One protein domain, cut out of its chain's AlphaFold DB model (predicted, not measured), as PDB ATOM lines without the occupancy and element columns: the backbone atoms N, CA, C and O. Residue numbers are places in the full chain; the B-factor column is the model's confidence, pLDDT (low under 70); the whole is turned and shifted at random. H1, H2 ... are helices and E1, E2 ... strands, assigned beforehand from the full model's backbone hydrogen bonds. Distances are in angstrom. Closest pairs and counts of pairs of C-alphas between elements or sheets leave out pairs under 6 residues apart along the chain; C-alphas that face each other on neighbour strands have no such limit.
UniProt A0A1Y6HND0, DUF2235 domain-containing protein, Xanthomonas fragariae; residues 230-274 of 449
ATOM      1  N   ILE A 230      30.965   8.941-124.500       85.44
ATOM      2  CA  ILE A 230      31.252   7.804-125.371       85.44
ATOM      3  C   ILE A 230      30.478   6.597-124.848       85.44
ATOM      4  O   ILE A 230      30.692   6.144-123.726       85.44
ATOM      5  N   LYS A 231      29.570   6.071-125.669       88.25
ATOM      6  CA  LYS A 231      28.850   4.829-125.389       88.25
ATOM      7  C   LYS A 231      29.237   3.779-126.414       88.25
ATOM      8  O   LYS A 231      28.941   3.923-127.598       88.25
ATOM      9  N   GLU A 232      29.836   2.699-125.940       90.75
ATOM     10  CA  GLU A 232      30.093   1.521-126.758       90.75
ATOM     11  C   GLU A 232      28.870   0.605-126.758       90.75
ATOM     12  O   GLU A 232      28.350   0.209-125.711       90.75
ATOM     13  N   ILE A 233      28.396   0.261-127.949       90.12
ATOM     14  CA  ILE A 233      27.366  -0.751-128.147       90.12
ATOM     15  C   ILE A 233      28.081  -2.002-128.642       90.12
ATOM     16  O   ILE A 233      28.504  -2.078-129.797       90.12
ATOM     17  N   SER A 234      28.246  -2.977-127.748       92.25
ATOM     18  CA  SER A 234      28.976  -4.201-128.070       92.25
ATOM     19  C   SER A 234      28.260  -5.015-129.161       92.25
ATOM     20  O   SER A 234      27.023  -5.004-129.231       92.25
ATOM     21  N   PRO A 235      28.999  -5.801-129.968       91.31
ATOM     22  CA  PRO A 235      28.401  -6.697-130.961       91.31
ATOM     23  C   PRO A 235      27.341  -7.641-130.368       91.31
ATOM     24  O   PRO A 235      26.363  -7.982-131.034       91.31
ATOM     25  N   ALA A 236      27.491  -8.031-129.097       88.50
ATOM     26  CA  ALA A 236      26.514  -8.851-128.384       88.50
ATOM     27  C   ALA A 236      25.172  -8.125-128.187       88.50
ATOM     28  O   ALA A 236      24.123  -8.705-128.457       88.50
ATOM     29  N   VAL A 237      25.195  -6.851-127.779       88.81
ATOM     30  CA  VAL A 237      23.978  -6.039-127.602       88.81
ATOM     31  C   VAL A 237      23.277  -5.801-128.940       88.81
ATOM     32  O   VAL A 237      22.059  -5.932-129.021       88.81
ATOM     33  N   ILE A 238      24.035  -5.517-130.006       88.12
ATOM     34  CA  ILE A 238      23.479  -5.359-131.363       88.12
ATOM     35  C   ILE A 238      22.784  -6.654-131.796       88.12
ATOM     36  O   ILE A 238      21.658  -6.619-132.285       88.12
ATOM     37  N   ARG A 239      23.425  -7.806-131.555       87.19
ATOM     38  CA  ARG A 239      22.891  -9.124-131.914       87.19
ATOM     39  C   ARG A 239      21.575  -9.450-131.200       87.19
ATOM     40  O   ARG A 239      20.711 -10.057-131.822       87.19
ATOM     41  N   LEU A 240      21.415  -9.048-129.936       86.38
ATOM     42  CA  LEU A 240      20.174  -9.253-129.171       86.38
ATOM     43  C   LEU A 240      18.983  -8.468-129.737       86.38
ATOM     44  O   LEU A 240      17.848  -8.910-129.596       86.38
ATOM     45  N   ASN A 241      19.244  -7.336-130.391       86.38
ATOM     46  CA  ASN A 241      18.216  -6.491-130.999       86.38
ATOM     47  C   ASN A 241      17.949  -6.816-132.480       86.38
ATOM     48  O   ASN A 241      17.187  -6.099-133.129       86.38
ATOM     49  N   LEU A 242      18.561  -7.869-133.037       86.12
ATOM     50  CA  LEU A 242      18.287  -8.277-134.414       86.12
ATOM     51  C   LEU A 242      16.904  -8.937-134.543       86.12
ATOM     52  O   LEU A 242      16.465  -9.645-133.634       86.12
ATOM     53  N   PRO A 243      16.223  -8.773-135.691       84.56
ATOM     54  CA  PRO A 243      14.938  -9.418-135.927       84.56
ATOM     55  C   PRO A 243      15.073 -10.949-135.952       84.56
ATOM     56  O   PRO A 243      16.125 -11.496-136.292       84.56
ATOM     57  N   TYR A 244      13.976 -11.654-135.651       83.12
ATOM     58  CA  TYR A 244      13.939 -13.121-135.531       83.12
ATOM     59  C   TYR A 244      14.574 -13.861-136.723       83.12
ATOM     60  O   TYR A 244      15.322 -14.822-136.529       83.12
ATOM     61  N   VAL A 245      14.363 -13.372-137.952       85.31
ATOM     62  CA  VAL A 245      14.952 -13.932-139.186       85.31
ATOM     63  C   VAL A 245      16.483 -14.043-139.125       85.31
ATOM     64  O   VAL A 245      17.059 -14.996-139.645       85.31
ATOM     65  N   CYS A 246      17.151 -13.129-138.419       83.56
ATOM     66  CA  CYS A 246      18.598 -13.146-138.241       83.56
ATOM     67  C   CYS A 246      19.063 -14.197-137.227       83.56
ATOM     68  O   CYS A 246      20.195 -14.673-137.320       83.56
ATOM     69  N   THR A 247      18.217 -14.540-136.254       76.12
ATOM     70  CA  THR A 247      18.518 -15.559-135.236       76.12
ATOM     71  C   THR A 247      18.255 -16.978-135.733       76.12
ATOM     72  O   THR A 247      18.987 -17.892-135.364       76.12
ATOM     73  N   TYR A 248      17.259 -17.158-136.607       81.50
ATOM     74  CA  TYR A 248      16.900 -18.461-137.173       81.50
ATOM     75  C   TYR A 248      17.841 -18.886-138.311       81.50
ATOM     76  O   TYR A 248      18.218 -20.055-138.413       81.50
ATOM     77  N   THR A 249      18.273 -17.939-139.148       80.38
ATOM     78  CA  THR A 249      19.178 -18.221-140.269       80.38
ATOM     79  C   THR A 249      20.639 -18.096-139.835       80.38
ATOM     80  O   THR A 249      21.109 -17.007-139.476       80.38
ATOM     81  N   LYS A 250      21.382 -19.211-139.897       77.75
ATOM     82  CA  LYS A 250      22.795 -19.265-139.494       77.75
ATOM     83  C   LYS A 250      23.661 -18.294-140.318       77.75
ATOM     84  O   LYS A 250      23.463 -18.183-141.531       77.75
ATOM     85  N   PRO A 251      24.649 -17.619-139.696       70.44
ATOM     86  CA  PRO A 251      25.654 -16.842-140.424       70.44
ATOM     87  C   PRO A 251      26.329 -17.710-141.501       70.44
ATOM     88  O   PRO A 251      26.755 -18.823-141.200       70.44
ATOM     89  N   GLY A 252      26.376 -17.234-142.750       78.50
ATOM     90  CA  GLY A 252      26.895 -17.979-143.911       78.50
ATOM     91  C   GLY A 252      25.846 -18.744-144.734       78.50
ATOM     92  O   GLY A 252      26.163 -19.236-145.809       78.50
ATOM     93  N   GLN A 253      24.596 -18.824-144.264       85.69
ATOM     94  CA  GLN A 253      23.450 -19.342-145.036       85.69
ATOM     95  C   GLN A 253      22.415 -18.255-145.351       85.69
ATOM     96  O   GLN A 253      21.296 -18.548-145.769       85.69
ATOM     97  N   ARG A 254      22.764 -16.994-145.093       87.06
ATOM     98  CA  ARG A 254      21.893 -15.843-145.316       87.06
ATOM     99  C   ARG A 254      21.935 -15.452-146.791       87.06
ATOM    100  O   ARG A 254      22.976 -15.558-147.431       87.06
ATOM    101  N   THR A 255      20.807 -14.998-147.327       89.56
ATOM    102  CA  THR A 255      20.793 -14.334-148.637       89.56
ATOM    103  C   THR A 255      21.523 -12.992-148.549       89.56
ATOM    104  O   THR A 255      21.630 -12.423-147.465       89.56
ATOM    105  N   ALA A 256      21.965 -12.433-149.679       87.06
ATOM    106  CA  ALA A 256      22.631 -11.123-149.703       87.06
ATOM    107  C   ALA A 256      21.784 -10.005-149.055       87.06
ATOM    108  O   ALA A 256      22.288  -9.123-148.361       87.06
ATOM    109  N   GLU A 257      20.463 -10.075-149.219       85.88
ATOM    110  CA  GLU A 257      19.525  -9.129-148.616       85.88
ATOM    111  C   GLU A 257      19.455  -9.308-147.088       85.88
ATOM    112  O   GLU A 257      19.523  -8.332-146.339       85.88
ATOM    113  N   GLN A 258      19.455 -10.556-146.604       85.50
ATOM    114  CA  GLN A 258      19.548 -10.873-145.175       85.50
ATOM    115  C   GLN A 258      20.918 -10.521-144.582       85.50
ATOM    116  O   GLN A 258      20.995 -10.163-143.413       85.50
ATOM    117  N   GLU A 259      22.006 -10.602-145.346       85.62
ATOM    118  CA  GLU A 259      23.335 -10.184-144.889       85.62
ATOM    119  C   GLU A 259      23.391  -8.684-144.612       85.62
ATOM    120  O   GLU A 259      23.934  -8.288-143.580       85.62
ATOM    121  N   SER A 260      22.756  -7.863-145.455       83.00
ATOM    122  CA  SER A 260      22.668  -6.419-145.209       83.00
ATOM    123  C   SER A 260      21.805  -6.072-143.985       83.00
ATOM    124  O   SER A 260      22.165  -5.188-143.210       83.00
ATOM    125  N   GLN A 261      20.706  -6.800-143.754       81.81
ATOM    126  CA  GLN A 261      19.783  -6.556-142.634       81.81
ATOM    127  C   GLN A 261      20.244  -7.163-141.299       81.81
ATOM    128  O   GLN A 261      19.888  -6.664-140.234       81.81
ATOM    129  N   CYS A 262      21.023  -8.245-141.335       85.81
ATOM    130  CA  CYS A 262      21.470  -8.989-140.156       85.81
ATOM    131  C   CYS A 262      22.948  -8.750-139.813       85.81
ATOM    132  O   CYS A 262      23.568  -9.580-139.129       85.81
ATOM    133  N   TYR A 263      23.518  -7.661-140.328       86.44
ATOM    134  CA  TYR A 263      24.902  -7.278-140.104       86.44
ATOM    135  C   TYR A 263      25.139  -6.903-138.637       86.44
ATOM    136  O   TYR A 263      24.395  -6.126-138.040       86.44
ATOM    137  N   VAL A 264      26.210  -7.451-138.064       88.44
ATOM    138  CA  VAL A 264      26.743  -7.035-136.767       88.44
ATOM    139  C   VAL A 264      28.208  -6.685-136.996       88.44
ATOM    140  O   VAL A 264      28.949  -7.554-137.463       88.44
ATOM    141  N   PRO A 265      28.639  -5.454-136.692       89.12
ATOM    142  CA  PRO A 265      30.030  -5.077-136.858       89.12
ATOM    143  C   PRO A 265      30.935  -5.919-135.944       89.12
ATOM    144  O   PRO A 265      30.522  -6.300-134.845       89.12
ATOM    145  N   PRO A 266      32.160  -6.242-136.398       87.31
ATOM    146  CA  PRO A 266      33.111  -7.029-135.614       87.31
ATOM    147  C   PRO A 266      33.625  -6.267-134.385       87.31
ATOM    148  O   PRO A 266      33.966  -6.886-133.381       87.31
ATOM    149  N   GLU A 267      33.629  -4.935-134.448       91.75
ATOM    150  CA  GLU A 267      34.000  -4.044-133.352       91.75
ATOM    151  C   GLU A 267      32.758  -3.351-132.763       91.75
ATOM    152  O   GLU A 267      31.746  -3.200-133.462       91.75
ATOM    153  N   PRO A 268      32.790  -2.934-131.482       91.31
ATOM    154  CA  PRO A 268      31.708  -2.160-130.884       91.31
ATOM    155  C   PRO A 268      31.382  -0.900-131.688       91.31
ATOM    156  O   PRO A 268      32.273  -0.166-132.116       91.31
ATOM    157  N   LEU A 269      30.089  -0.602-131.842       90.88
ATOM    158  CA  LEU A 269      29.680   0.698-132.363       90.88
ATOM    159  C   LEU A 269      29.911   1.750-131.283       90.88
ATOM    160  O   LEU A 269      29.308   1.692-130.212       90.88
ATOM    161  N   VAL A 270      30.762   2.723-131.586       90.06
ATOM    162  CA  VAL A 270      31.057   3.840-130.692       90.06
ATOM    163  C   VAL A 270      30.114   4.995-131.014       90.06
ATOM    164  O   VAL A 270      30.220   5.626-132.066       90.06
ATOM    165  N   VAL A 271      29.191   5.287-130.102       89.00
ATOM    166  CA  VAL A 271      28.289   6.436-130.207       89.00
ATOM    167  C   VAL A 271      28.832   7.568-129.346       89.00
ATOM    168  O   VAL A 271      29.000   7.411-128.138       89.00
ATOM    169  N   ARG A 272      29.085   8.717-129.974       87.50
ATOM    170  CA  ARG A 272      29.525   9.943-129.301       87.50
ATOM    171  C   ARG A 272      28.354  10.907-129.198       87.50
ATOM    172  O   ARG A 272      27.706  11.204-130.200       87.50
ATOM    173  N   THR A 273      28.076  11.387-127.993       84.75
ATOM    174  CA  THR A 273      27.009  12.364-127.742       84.75
ATOM    175  C   THR A 273      27.556  13.568-126.997       84.75
ATOM    176  O   THR A 273      28.377  13.421-126.096       84.75
ATOM    177  N   LEU A 274      27.099  14.762-127.371       84.00
ATOM    178  CA  LEU A 274      27.427  15.990-126.657       84.00
ATOM    179  C   LEU A 274      26.380  16.291-125.586       84.00
ATOM    180  O   LEU A 274      25.240  15.824-125.696       84.00
TER     181      LEU A 274
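AT A GLANCE: This is residues 230 to 274 of the 449 residues of the protein "DUF2235 domain-containing protein" of Xanthomonas fragariae (UniProt A0A1Y6HND0). The printed part is a long, narrow loop of chain, closed at one end by a two-stranded ribbon of E1 and E2, its first and last elements. From E1 the chain goes out through the short helices H1 and H2, folds back through residues 249 to 255, and returns through H3 and residues 262 to 268 to E2. It has 45 residues, with two named strands and three named helices in the order E1, H1, H2, H3, E2; the sheet, E1 - E2, is antiparallel and the class is mixed, helices and strands. The whole is loose, with a radius of gyration of the C-alphas of 12.1 A, and spans 38 by 17 by 15 A, a rod.

IN THESE COORDINATES: E1, residues 230 to 233, begins with C-alpha 230 at (31.252, 7.804, -125.371) and is 9.8 A long. H1 is residues 235 to 240, 8.8 A. H2 is residues 244 to 248, 6.3 A, with C-alpha 248 at (16.900, -18.461, -137.173). H3 is residues 256 to 261, 8.9 A. E2, residues 269 to 273, is 12.8 A long and ends with C-alpha 273 at (27.009, 12.364, -127.742).

HOW THE PARTS SIT: E1 and E2 are antiparallel neighbours, at 148 degrees between their directions. N 233 and O 269 are 2.8 A apart and N 271 and O 231 2.9 A, both within hydrogen-bond range. The closest C-alphas of H1 and E2, those of Pro 235 and Leu 269, are 7.6 A apart. H1 and H2 are only just apart, at 8.5 A. H2 and H3 are close but not clearly touching; their closest C-alphas, those of Cys 246 and Gln 258, are 7.4 A apart. H1 and H3 are apart. In H1, H2 and H3 every O i to N i+4 pair is within hydrogen-bond range.

THE WHOLE: The C-alphas farthest apart, those of Gln 253 and Leu 274, are 40.0 A apart. The printed part has no cut and no long link. Its mean pLDDT is 86.0, and no printed residue is under 70.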